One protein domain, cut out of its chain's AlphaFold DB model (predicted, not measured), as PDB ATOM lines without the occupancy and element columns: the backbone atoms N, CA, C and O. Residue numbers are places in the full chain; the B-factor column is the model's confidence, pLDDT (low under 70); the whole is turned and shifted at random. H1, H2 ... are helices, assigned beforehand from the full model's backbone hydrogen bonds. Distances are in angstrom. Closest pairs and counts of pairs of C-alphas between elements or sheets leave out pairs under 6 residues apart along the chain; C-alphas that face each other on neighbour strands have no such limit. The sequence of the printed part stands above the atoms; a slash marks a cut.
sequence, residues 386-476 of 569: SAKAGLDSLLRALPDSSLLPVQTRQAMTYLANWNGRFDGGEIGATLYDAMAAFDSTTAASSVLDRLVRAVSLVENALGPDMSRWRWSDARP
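This is residues 386 to 476 of the 569 residues of an uncharacterized protein of Bacteroidetes bacterium CG12_big_fil_rev_8_21_14_0_65_60_17 (UniProt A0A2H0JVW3). Three helices, H2, H3 and H4, cross one another at wide angles and make a compact core, with H3 nearest its middle. The short H5 packs on H3 and on the last part of H4, while H1 is at another side of the core and meets it only loosely. The printed part has 91 residues, with five named helices in the order H1 to H5 and no named strand; the class is all helix. It is compact and rounded, with a radius of gyration of the C-alphas of 12.1 A and spans of 32 by 28 by 23 A.

H1, residues 386 to 395, begins at C-alpha 386 (208.039, 215.263, 213.643) and is 14.2 A long. H2, residues 406 to 416, is 15.2 A long. H3 follows at residues 427 to 436, 14.5 A. H4, residues 446 to 462, is the longest at 23.7 A. H5, residues 471 to 474, ends at C-alpha 474 (226.696, 216.513, 221.391).

H3 and H4 are the hub, touching three helices each. They touch at a steep tilt of 60 degrees, opposite ways; their closest C-alphas, of Ala 434 and Ala 454, are 4.9 A apart. H2 touches H3 about perpendicular, at 83 degrees, with the closest C-alphas, Leu 415 and Gly 428, at 4.4 A. H4 touches H2 with residues 451 to 455 alone, at 79 degrees. H5 touches H3, the C-alphas of Thr 430 and Trp 471 being closest at 5.0 A. H1 and H3 are close but not clearly touching, 7.4 A between the closest C-alphas, Leu 391 and Tyr 432. H1 and H5 are apart. In H1, H2, H3 and H4 every O i to N i+4 pair is within hydrogen-bond range; H5 is too short for such a pair.

The C-alphas farthest apart, Leu 403 and Pro 476, are 33.8 A from each other. The printed part has no cut, and its four links are short. Confidence is under 70 at residues 386, 437 and 439 to 446.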
ATOM      1  N   SER A 386     208.612 215.139 212.294       63.28
ATOM      2  CA  SER A 386     208.039 215.263 213.643       63.28
ATOM      3  C   SER A 386     208.882 216.168 214.547       63.28
ATOM      4  O   SER A 386     208.322 216.977 215.288       63.28
ATOM      5  N   ALA A 387     210.216 216.135 214.423       72.75
ATOM      6  CA  ALA A 387     211.087 217.094 215.099       72.75
ATOM      7  C   ALA A 387     210.874 218.528 214.580       72.75
ATOM      8  O   ALA A 387     210.798 219.462 215.378       72.75
ATOM      9  N   LYS A 388     210.680 218.713 213.266       77.75
ATOM     10  CA  LYS A 388     210.359 220.023 212.674       77.75
ATOM     11  C   LYS A 388     208.996 220.568 213.130       77.75
ATOM     12  O   LYS A 388     208.895 221.741 213.481       77.75
ATOM     13  N   ALA A 389     207.960 219.731 213.194       73.06
ATOM     14  CA  ALA A 389     206.640 220.122 213.700       73.06
ATOM     15  C   ALA A 389     206.648 220.422 215.216       73.06
ATOM     16  O   ALA A 389     205.950 221.328 215.689       73.06
ATOM     17  N   GLY A 390     207.475 219.695 215.978       74.88
ATOM     18  CA  GLY A 390     207.764 219.985 217.382       74.88
ATOM     19  C   GLY A 390     208.457 221.338 217.554       74.88
ATOM     20  O   GLY A 390     207.993 222.165 218.340       74.88
ATOM     21  N   LEU A 391     209.499 221.612 216.761       82.81
ATOM     22  CA  LEU A 391     210.210 222.894 216.727       82.81
ATOM     23  C   LEU A 391     209.259 224.067 216.468       82.81
ATOM     24  O   LEU A 391     209.253 225.019 217.243       82.81
ATOM     25  N   ASP A 392     208.410 223.987 215.441       81.50
ATOM     26  CA  ASP A 392     207.450 225.055 215.121       81.50
ATOM     27  C   ASP A 392     206.477 225.323 216.280       81.50
ATOM     28  O   ASP A 392     205.986 226.436 216.469       81.50
ATOM     29  N   SER A 393     206.201 224.309 217.098       79.75
ATOM     30  CA  SER A 393     205.356 224.417 218.291       79.75
ATOM     31  C   SER A 393     206.108 224.992 219.499       79.75
ATOM     32  O   SER A 393     205.530 225.790 220.233       79.75
ATOM     33  N   LEU A 394     207.402 224.685 219.663       80.88
ATOM     34  CA  LEU A 394     208.274 225.315 220.664       80.88
ATOM     35  C   LEU A 394     208.533 226.797 220.348       80.88
ATOM     36  O   LEU A 394     208.421 227.635 221.240       80.88
ATOM     37  N   LEU A 395     208.827 227.138 219.089       83.44
ATOM     38  CA  LEU A 395     209.100 228.513 218.654       83.44
ATOM     39  C   LEU A 395     207.893 229.439 218.877       83.44
ATOM     40  O   LEU A 395     208.072 230.575 219.304       83.44
ATOM     41  N   ARG A 396     206.664 228.940 218.677       83.81
ATOM     42  CA  ARG A 396     205.414 229.665 218.989       83.81
ATOM     43  C   ARG A 396     205.154 229.857 220.490       83.81
ATOM     44  O   ARG A 396     204.289 230.655 220.841       83.81
ATOM     45  N   ALA A 397     205.858 229.130 221.357       82.25
ATOM     46  CA  ALA A 397     205.702 229.175 222.812       82.25
ATOM     47  C   ALA A 397     206.869 229.881 223.538       82.25
ATOM     48  O   ALA A 397     206.840 230.009 224.763       82.25
ATOM     49  N   LEU A 398     207.890 230.339 222.808       79.88
ATOM     50  CA  LEU A 398     208.959 231.178 223.350       79.88
ATOM     51  C   LEU A 398     208.532 232.661 223.356       79.88
ATOM     52  O   LEU A 398     207.849 233.103 222.429       79.88
ATOM     53  N   PRO A 399     208.917 233.446 224.380       78.00
ATOM     54  CA  PRO A 399     208.652 234.884 224.415       78.00
ATOM     55  C   PRO A 399     209.526 235.638 223.402       78.00
ATOM     56  O   PRO A 399     210.466 235.074 222.838       78.00
ATOM     57  N   ASP A 400     209.255 236.934 223.205       76.62
ATOM     58  CA  ASP A 400     210.089 237.773 222.340       76.62
ATOM     59  C   ASP A 400     211.560 237.736 222.781       76.62
ATOM     60  O   ASP A 400     211.927 238.118 223.896       76.62
ATOM     61  N   SER A 401     212.399 237.301 221.843       71.75
ATOM     62  CA  SER A 401     213.848 237.261 221.965       71.75
ATOM     63  C   SER A 401     214.455 238.588 222.423       71.75
ATOM     64  O   SER A 401     215.475 238.554 223.104       71.75
ATOM     65  N   SER A 402     213.864 239.748 222.102       73.31
ATOM     66  CA  SER A 402     214.446 241.067 222.399       73.31
ATOM     67  C   SER A 402     214.765 241.283 223.886       73.31
ATOM     68  O   SER A 402     215.737 241.973 224.202       73.31
ATOM     69  N   LEU A 403     214.012 240.629 224.779       75.12
ATOM     70  CA  LEU A 403     214.106 240.746 226.237       75.12
ATOM     71  C   LEU A 403     215.036 239.704 226.895       75.12
ATOM     72  O   LEU A 403     215.159 239.684 228.120       75.12
ATOM     73  N   LEU A 404     215.668 238.816 226.119       82.00
ATOM     74  CA  LEU A 404     216.407 237.659 226.641       82.00
ATOM     75  C   LEU A 404     217.940 237.865 226.676       82.00
ATOM     76  O   LEU A 404     218.485 238.645 225.886       82.00
ATOM     77  N   PRO A 405     218.673 237.129 227.542       85.88
ATOM     78  CA  PRO A 405     220.137 237.131 227.567       85.88
ATOM     79  C   PRO A 405     220.766 236.799 226.207       85.88
ATOM     80  O   PRO A 405     220.201 236.048 225.411       85.88
ATOM     81  N   VAL A 406     221.970 237.322 225.947       87.44
ATOM     82  CA  VAL A 406     222.663 237.193 224.648       87.44
ATOM     83  C   VAL A 406     222.788 235.732 224.194       87.44
ATOM     84  O   VAL A 406     222.418 235.430 223.061       87.44
ATOM     85  N   GLN A 407     223.217 234.831 225.086       86.88
ATOM     86  CA  GLN A 407     223.314 233.390 224.814       86.88
ATOM     87  C   GLN A 407     221.947 232.796 224.424       86.88
ATOM     88  O   GLN A 407     221.836 232.109 223.413       86.88
ATOM     89  N   THR A 408     220.878 233.119 225.159       87.62
ATOM     90  CA  THR A 408     219.527 232.611 224.872       87.62
ATOM     91  C   THR A 408     218.995 233.110 223.525       87.62
ATOM     92  O   THR A 408     218.411 232.331 222.775       87.62
ATOM     93  N   ARG A 409     219.257 234.373 223.156       90.38
ATOM     94  CA  ARG A 409     218.908 234.926 221.829       90.38
ATOM     95  C   ARG A 409     219.667 234.237 220.693       90.38
ATOM     96  O   ARG A 409     219.092 233.958 219.640       90.38
ATOM     97  N   GLN A 410     220.947 233.935 220.910       92.50
ATOM     98  CA  GLN A 410     221.769 233.197 219.953       92.50
ATOM     99  C   GLN A 410     221.252 231.759 219.773       92.50
ATOM    100  O   GLN A 410     221.066 231.319 218.639       92.50
ATOM    101  N   ALA A 411     220.903 231.070 220.864       92.81
ATOM    102  CA  ALA A 411     220.302 229.737 220.819       92.81
ATOM    103  C   ALA A 411     218.944 229.731 220.093       92.81
ATOM    104  O   ALA A 411     218.711 228.881 219.234       92.81
ATOM    105  N   MET A 412     218.077 230.721 220.353       91.06
ATOM    106  CA  MET A 412     216.830 230.901 219.594       91.06
ATOM    107  C   MET A 412     217.079 231.124 218.101       91.06
ATOM    108  O   MET A 412     216.312 230.632 217.283       91.06
ATOM    109  N   THR A 413     218.154 231.823 217.731       91.75
ATOM    110  CA  THR A 413     218.501 232.069 216.324       91.75
ATOM    111  C   THR A 413     218.980 230.790 215.632       91.75
ATOM    112  O   THR A 413     218.599 230.540 214.490       91.75
ATOM    113  N   TYR A 414     219.757 229.936 216.307       94.38
ATOM    114  CA  TYR A 414     220.111 228.621 215.760       94.38
ATOM    115  C   TYR A 414     218.898 227.688 215.653       94.38
ATOM    116  O   TYR A 414     218.757 227.017 214.637       94.38
ATOM    117  N   LEU A 415     217.993 227.687 216.639       91.69
ATOM    118  CA  LEU A 415     216.743 226.919 216.583       91.69
ATOM    119  C   LEU A 415     215.789 227.418 215.486       91.69
ATOM    120  O   LEU A 415     215.228 226.609 214.761       91.69
ATOM    121  N   ALA A 416     215.613 228.730 215.320       90.44
ATOM    122  CA  ALA A 416     214.692 229.295 214.329       90.44
ATOM    123  C   ALA A 416     215.156 229.092 212.875       90.44
ATOM    124  O   ALA A 416     214.326 228.947 211.982       90.44
ATOM    125  N   ASN A 417     216.472 229.053 212.637       91.25
ATOM    126  CA  ASN A 417     217.044 228.745 211.322       91.25
ATOM    127  C   ASN A 417     217.123 227.235 211.034       91.25
ATOM    128  O   ASN A 417     217.489 226.838 209.926       91.25
ATOM    129  N   TRP A 418     216.811 226.383 212.013       91.44
ATOM    130  CA  TRP A 418     216.964 224.943 211.881       91.44
ATOM    131  C   TRP A 418     215.825 224.320 211.068       91.44
ATOM    132  O   TRP A 418     214.637 224.488 211.342       91.44
ATOM    133  N   ASN A 419     216.203 223.565 210.044       85.25
ATOM    134  CA  ASN A 419     215.291 222.997 209.053       85.25
ATOM    135  C   ASN A 419     214.753 221.600 209.431       85.25
ATOM    136  O   ASN A 419     214.041 221.003 208.630       85.25
ATOM    137  N   GLY A 420     215.078 221.075 210.619       80.31
ATOM    138  CA  GLY A 420     214.699 219.723 211.052       80.31
ATOM    139  C   GLY A 420     215.684 218.614 210.657       80.31
ATOM    140  O   GLY A 420     215.363 217.440 210.839       80.31
ATOM    141  N   ARG A 421     216.858 218.953 210.101       83.56
ATOM    142  CA  ARG A 421     217.904 217.998 209.695       83.56
ATOM    143  C   ARG A 421     218.982 217.852 210.761       83.56
ATOM    144  O   ARG A 421     219.430 218.823 211.353       83.56
ATOM    145  N   PHE A 422     219.419 216.624 210.978       80.44
ATOM    146  CA  PHE A 422     220.405 216.238 211.980       80.44
ATOM    147  C   PHE A 422     221.741 215.886 211.313       80.44
ATOM    148  O   PHE A 422     222.303 214.824 211.569       80.44
ATOM    149  N   ASP A 423     222.234 216.732 210.405       79.94
ATOM    150  CA  ASP A 423     223.613 216.600 209.919       79.94
ATOM    151  C   ASP A 423     224.603 216.983 211.031       79.94
ATOM    152  O   ASP A 423     224.278 217.782 211.908       79.94
ATOM    153  N   GLY A 424     225.824 216.442 210.998       79.44
ATOM    154  CA  GLY A 424     226.836 216.639 212.042       79.44
ATOM    155  C   GLY A 424     227.134 218.114 212.355       79.44
ATOM    156  O   GLY A 424     227.487 218.443 213.486       79.44
ATOM    157  N   GLY A 425     226.935 219.018 211.391       86.44
ATOM    158  CA  GLY A 425     227.105 220.463 211.563       86.44
ATOM    159  C   GLY A 425     226.072 221.166 212.462       86.44
ATOM    160  O   GLY A 425     226.370 222.241 212.991       86.44
ATOM    161  N   GLU A 426     224.880 220.590 212.632       90.44
ATOM    162  CA  GLU A 426     223.649 221.324 212.962       90.44
ATOM    163  C   GLU A 426     223.510 221.699 214.448       90.44
ATOM    164  O   GLU A 426     223.188 220.878 215.305       90.44
ATOM    165  N   ILE A 427     223.691 222.988 214.758       93.69
ATOM    166  CA  ILE A 427     223.575 223.522 216.130       93.69
ATOM    167  C   ILE A 427     222.117 223.507 216.618       93.69
ATOM    168  O   ILE A 427     221.853 223.270 217.798       93.69
ATOM    169  N   GLY A 428     221.151 223.723 215.720       91.44
ATOM    170  CA  GLY A 428     219.728 223.665 216.062       91.44
ATOM    171  C   GLY A 428     219.278 222.268 216.493       91.44
ATOM    172  O   GLY A 428     218.536 222.146 217.466       91.44
ATOM    173  N   ALA A 429     219.805 221.220 215.851       87.56
ATOM    174  CA  ALA A 429     219.593 219.830 216.245       87.56
ATOM    175  C   ALA A 429     220.108 219.554 217.669       87.56
ATOM    176  O   ALA A 429     219.373 219.010 218.497       87.56
ATOM    177  N   THR A 430     221.334 219.997 217.980       90.25
ATOM    178  CA  THR A 430     221.932 219.902 219.324       90.25
ATOM    179  C   THR A 430     221.051 220.550 220.392       90.25
ATOM    180  O   THR A 430     220.776 219.944 221.427       90.25
ATOM    181  N   LEU A 431     220.584 221.775 220.139       90.94
ATOM    182  CA  LEU A 431     219.735 222.521 221.068       90.94
ATOM    183  C   LEU A 431     218.355 221.867 221.244       90.94
ATOM    184  O   LEU A 431     217.858 221.789 222.365       90.94
ATOM    185  N   TYR A 432     217.750 221.373 220.161       87.00
ATOM    186  CA  TYR A 432     216.432 220.735 220.181       87.00
ATOM    187  C   TYR A 432     216.435 219.417 220.978       87.00
ATOM    188  O   TYR A 432     215.565 219.199 221.823       87.00
ATOM    189  N   ASP A 433     217.443 218.566 220.771       81.19
ATOM    190  CA  ASP A 433     217.616 217.315 221.524       81.19
ATOM    191  C   ASP A 433     217.967 217.580 223.001       81.19
ATOM    192  O   ASP A 433     217.404 216.954 223.900       81.19
ATOM    193  N   ALA A 434     218.798 218.590 223.284       85.56
ATOM    194  CA  ALA A 434     219.075 219.018 224.655       85.56
ATOM    195  C   ALA A 434     217.825 219.563 225.376       85.56
ATOM    196  O   ALA A 434     217.662 219.321 226.571       85.56
ATOM    197  N   MET A 435     216.902 220.236 224.674       82.94
ATOM    198  CA  MET A 435     215.591 220.615 225.229       82.94
ATOM    199  C   MET A 435     214.678 219.406 225.483       82.94
ATOM    200  O   MET A 435     213.841 219.461 226.384       82.94
ATOM    201  N   ALA A 436     214.832 218.315 224.725       73.62
ATOM    202  CA  ALA A 436     214.056 217.088 224.901       73.62
ATOM    203  C   ALA A 436     214.472 216.263 226.135       73.62
ATOM    204  O   ALA A 436     213.685 215.430 226.581       73.62
ATOM    205  N   ALA A 437     215.651 216.521 226.715       68.50
ATOM    206  CA  ALA A 437     216.120 215.900 227.958       68.50
ATOM    207  C   ALA A 437     215.411 216.418 229.232       68.50
ATOM    208  O   ALA A 437     215.708 215.953 230.334       68.50
ATOM    209  N   PHE A 438     214.493 217.381 229.099       73.62
ATOM    210  CA  PHE A 438     213.774 218.009 230.205       73.62
ATOM    211  C   PHE A 438     212.255 217.842 230.039       73.62
ATOM    212  O   PHE A 438     211.678 218.210 229.012       73.62
ATOM    213  N   ASP A 439     211.625 217.282 231.070       57.28
ATOM    214  CA  ASP A 439     210.257 216.753 231.044       57.28
ATOM    215  C   ASP A 439     209.150 217.830 230.905       57.28
ATOM    216  O   ASP A 439     209.339 219.019 231.176       57.28
ATOM    217  N   SER A 440     207.966 217.409 230.454       55.12
ATOM    218  CA  SER A 440     206.810 218.234 230.076       55.12
ATOM    219  C   SER A 440     205.787 218.468 231.202       55.12
ATOM    220  O   SER A 440     204.583 218.561 230.956       55.12
ATOM    221  N   THR A 441     206.229 218.619 232.451       44.31
ATOM    222  CA  THR A 441     205.311 218.804 233.590       44.31
ATOM    223  C   THR A 441     204.703 220.214 233.679       44.31
ATOM    224  O   THR A 441     205.341 221.159 234.145       44.31
ATOM    225  N   THR A 442     203.440 220.322 233.246       44.94
ATOM    226  CA  THR A 442     202.332 221.171 233.768       44.94
ATOM    227  C   THR A 442     202.491 222.692 233.976       44.94
ATOM    228  O   THR A 442     201.499 223.333 234.322       44.94
ATOM    229  N   ALA A 443     203.639 223.321 233.711       46.59
ATOM    230  CA  ALA A 443     203.819 224.775 233.843       46.59
ATOM    231  C   ALA A 443     204.039 225.492 232.495       46.59
ATOM    232  O   ALA A 443     204.885 225.099 231.688       46.59
ATOM    233  N   ALA A 444     203.339 226.611 232.270       42.56
ATOM    234  CA  ALA A 444     203.495 227.441 231.064       42.56
ATOM    235  C   ALA A 444     204.863 228.157 230.977       42.56
ATOM    236  O   ALA A 444     205.307 228.518 229.892       42.56
ATOM    237  N   SER A 445     205.579 228.294 232.098       52.53
ATOM    238  CA  SER A 445     206.971 228.769 232.155       52.53
ATOM    239  C   SER A 445     207.996 227.779 231.572       52.53
ATOM    240  O   SER A 445     209.165 228.127 231.407       52.53
ATOM    241  N   SER A 446     207.585 226.548 231.248       68.94
ATOM    242  CA  SER A 446     208.499 225.438 230.953       68.94
ATOM    243  C   SER A 446     209.300 225.554 229.654       68.94
ATOM    244  O   SER A 446     210.337 224.911 229.558       68.94
ATOM    245  N   VAL A 447     208.868 226.292 228.624       78.12
ATOM    246  CA  VAL A 447     209.588 226.280 227.326       78.12
ATOM    247  C   VAL A 447     210.880 227.101 227.389       78.12
ATOM    248  O   VAL A 447     211.924 226.627 226.944       78.12
ATOM    249  N   LEU A 448     210.842 228.289 228.006       83.69
ATOM    250  CA  LEU A 448     212.043 229.106 228.199       83.69
ATOM    251  C   LEU A 448     213.005 228.471 229.216       83.69
ATOM    252  O   LEU A 448     214.204 228.456 228.962       83.69
ATOM    253  N   ASP A 449     212.501 227.904 230.320       83.12
ATOM    254  CA  ASP A 449     213.350 227.198 231.296       83.12
ATOM    255  C   ASP A 449     214.042 225.983 230.658       83.12
ATOM    256  O   ASP A 449     215.249 225.816 230.806       83.12
ATOM    257  N   ARG A 450     213.322 225.194 229.842       84.56
ATOM    258  CA  ARG A 450     213.923 224.097 229.062       84.56
ATOM    259  C   ARG A 450     214.991 224.584 228.087       84.56
ATOM    260  O   ARG A 450     216.023 223.930 227.983       84.56
ATOM    261  N   LEU A 451     214.801 225.727 227.421       88.56
ATOM    262  CA  LEU A 451     215.831 226.306 226.552       88.56
ATOM    263  C   LEU A 451     217.060 226.771 227.347       88.56
ATOM    264  O   LEU A 451     218.181 226.459 226.961       88.56
ATOM    265  N   VAL A 452     216.876 227.478 228.466       89.38
ATOM    266  CA  VAL A 452     217.991 227.933 229.319       89.38
ATOM    267  C   VAL A 452     218.763 226.735 229.881       89.38
ATOM    268  O   VAL A 452     219.987 226.695 229.778       89.38
ATOM    269  N   ARG A 453     218.062 225.710 230.381       87.75
ATOM    270  CA  ARG A 453     218.662 224.449 230.839       87.75
ATOM    271  C   ARG A 453     219.385 223.696 229.726       87.75
ATOM    272  O   ARG A 453     220.461 223.168 229.980       87.75
ATOM    273  N   ALA A 454     218.834 223.657 228.513       89.88
ATOM    274  CA  ALA A 454     219.473 223.040 227.353       89.88
ATOM    275  C   ALA A 454     220.757 223.777 226.950       89.88
ATOM    276  O   ALA A 454     221.784 223.137 226.749       89.88
ATOM    277  N   VAL A 455     220.730 225.115 226.916       93.19
ATOM    278  CA  VAL A 455     221.920 225.950 226.689       93.19
ATOM    279  C   VAL A 455     222.984 225.650 227.746       93.19
ATOM    280  O   VAL A 455     224.106 225.321 227.381       93.19
ATOM    281  N   SER A 456     222.634 225.641 229.037       91.50
ATOM    282  CA  SER A 456     223.578 225.282 230.104       91.50
ATOM    283  C   SER A 456     224.068 223.827 230.025       91.50
ATOM    284  O   SER A 456     225.219 223.557 230.351       91.50
ATOM    285  N   LEU A 457     223.231 222.875 229.603       89.44
ATOM    286  CA  LEU A 457     223.614 221.467 229.455       89.44
ATOM    287  C   LEU A 457     224.649 221.284 228.337       89.44
ATOM    288  O   LEU A 457     225.648 220.598 228.539       89.44
ATOM    289  N   VAL A 458     224.433 221.921 227.182       93.06
ATOM    290  CA  VAL A 458     225.361 221.848 226.044       93.06
ATOM    291  C   VAL A 458     226.626 222.668 226.311       93.06
ATOM    292  O   VAL A 458     227.715 222.199 225.998       93.06
ATOM    293  N   GLU A 459     226.528 223.824 226.974       94.00
ATOM    294  CA  GLU A 459     227.684 224.630 227.398       94.00
ATOM    295  C   GLU A 459     228.620 223.858 228.340       94.00
ATOM    296  O   GLU A 459     229.836 223.883 228.161       94.00
ATOM    297  N   ASN A 460     228.067 223.095 229.290       93.31
ATOM    298  CA  ASN A 460     228.856 222.222 230.166       93.31
ATOM    299  C   ASN A 460     229.466 221.006 229.440       93.31
ATOM    300  O   ASN A 460     230.443 220.443 229.930       93.31
ATOM    301  N   ALA A 461     228.908 220.586 228.298       88.81
ATOM    302  CA  ALA A 461     229.376 219.424 227.539       88.81
ATOM    303  C   ALA A 461     230.394 219.777 226.436       88.81
ATOM    304  O   ALA A 461     231.360 219.042 226.240       88.81
ATOM    305  N   LEU A 462     230.185 220.888 225.719       92.50
ATOM    306  CA  LEU A 462     230.950 221.301 224.531       92.50
ATOM    307  C   LEU A 462     231.695 222.640 224.706       92.50
ATOM    308  O   LEU A 462     232.392 223.089 223.794       92.50
ATOM    309  N   GLY A 463     231.570 223.284 225.868       94.25
ATOM    310  CA  GLY A 463     232.176 224.579 226.178       94.25
ATOM    311  C   GLY A 463     231.336 225.790 225.734       94.25
ATOM    312  O   GLY A 463     230.319 225.638 225.060       94.25
ATOM    313  N   PRO A 464     231.762 227.020 226.078       93.00
ATOM    314  CA  PRO A 464     230.952 228.240 225.929       93.00
ATOM    315  C   PRO A 464     230.804 228.766 224.492       93.00
ATOM    316  O   PRO A 464     229.998 229.661 224.236       93.00
ATOM    317  N   ASP A 465     231.575 228.252 223.528       93.38
ATOM    318  CA  ASP A 465     231.505 228.699 222.133       93.38
ATOM    319  C   ASP A 465     230.366 227.989 221.386       93.38
ATOM    320  O   ASP A 465     230.564 226.964 220.730       93.38
ATOM    321  N   MET A 466     229.168 228.574 221.460       94.56
ATOM    322  CA  MET A 466     227.951 228.069 220.811       94.56
ATOM    323  C   MET A 466     228.102 227.843 219.297       94.56
ATOM    324  O   MET A 466     227.405 227.004 218.727       94.56
ATOM    325  N   SER A 467     229.050 228.516 218.629       93.00
ATOM    326  CA  SER A 467     229.315 228.282 217.202       93.00
ATOM    327  C   SER A 467     229.895 226.887 216.915       93.00
ATOM    328  O   SER A 467     229.872 226.440 215.763       93.00
ATOM    329  N   ARG A 468     230.376 226.179 217.950       91.75
ATOM    330  CA  ARG A 468     230.960 224.828 217.902       91.75
ATOM    331  C   ARG A 468     230.023 223.718 218.369       91.75
ATOM    332  O   ARG A 468     230.464 222.578 218.425       91.75
ATOM    333  N   TRP A 469     228.761 224.000 218.698       93.62
ATOM    334  CA  TRP A 469     227.826 223.001 219.248       93.62
ATOM    335  C   TRP A 469     227.267 222.050 218.174       93.62
ATOM    336  O   TRP A 469     226.062 221.957 217.948       93.62
ATOM    337  N   ARG A 470     228.179 221.371 217.473       90.50
ATOM    338  CA  ARG A 470     227.934 220.408 216.396       90.50
ATOM    339  C   ARG A 470     227.075 219.248 216.894       90.50
ATOM    340  O   ARG A 470     227.341 218.696 217.965       90.50
ATOM    341  N   TRP A 471     226.106 218.836 216.079       87.69
ATOM    342  CA  TRP A 471     225.297 217.646 216.340       87.69
ATOM    343  C   TRP A 471     226.172 216.416 216.592       87.69
ATOM    344  O   TRP A 471     225.961 215.709 217.574       87.69
ATOM    345  N   SER A 472     227.214 216.231 215.772       82.38
ATOM    346  CA  SER A 472     228.148 215.102 215.862       82.38
ATOM    347  C   SER A 472     228.934 215.019 217.168       82.38
ATOM    348  O   SER A 472     229.547 213.989 217.434       82.38
ATOM    349  N   ASP A 473     228.949 216.097 217.952       86.00
ATOM    350  CA  ASP A 473     229.811 216.242 219.120       86.00
ATOM    351  C   ASP A 473     228.948 216.179 220.398       86.00
ATOM    352  O   ASP A 473     229.325 215.536 221.373       86.00
ATOM    353  N   ALA A 474     227.726 216.737 220.367       82.06
ATOM    354  CA  ALA A 474     226.696 216.513 221.391       82.06
ATOM    355  C   ALA A 474     226.114 215.086 221.361       82.06
ATOM    356  O   ALA A 474     225.723 214.520 222.392       82.06
ATOM    357  N   ARG A 475     226.036 214.518 220.156       77.75
ATOM    358  CA  ARG A 475     225.618 213.152 219.852       77.75
ATOM    359  C   ARG A 475     226.626 212.561 218.858       77.75
ATOM    360  O   ARG A 475     226.415 212.643 217.652       77.75
ATOM    361  N   PRO A 476     227.726 211.957 219.337       72.88
ATOM    362  CA  PRO A 476     228.620 211.184 218.487       72.88
ATOM    363  C   PRO A 476     228.015 209.824 218.141       72.88
ATOM    364  O   PRO A 476     227.290 209.217 218.931       72.88
TER     365      PRO A 476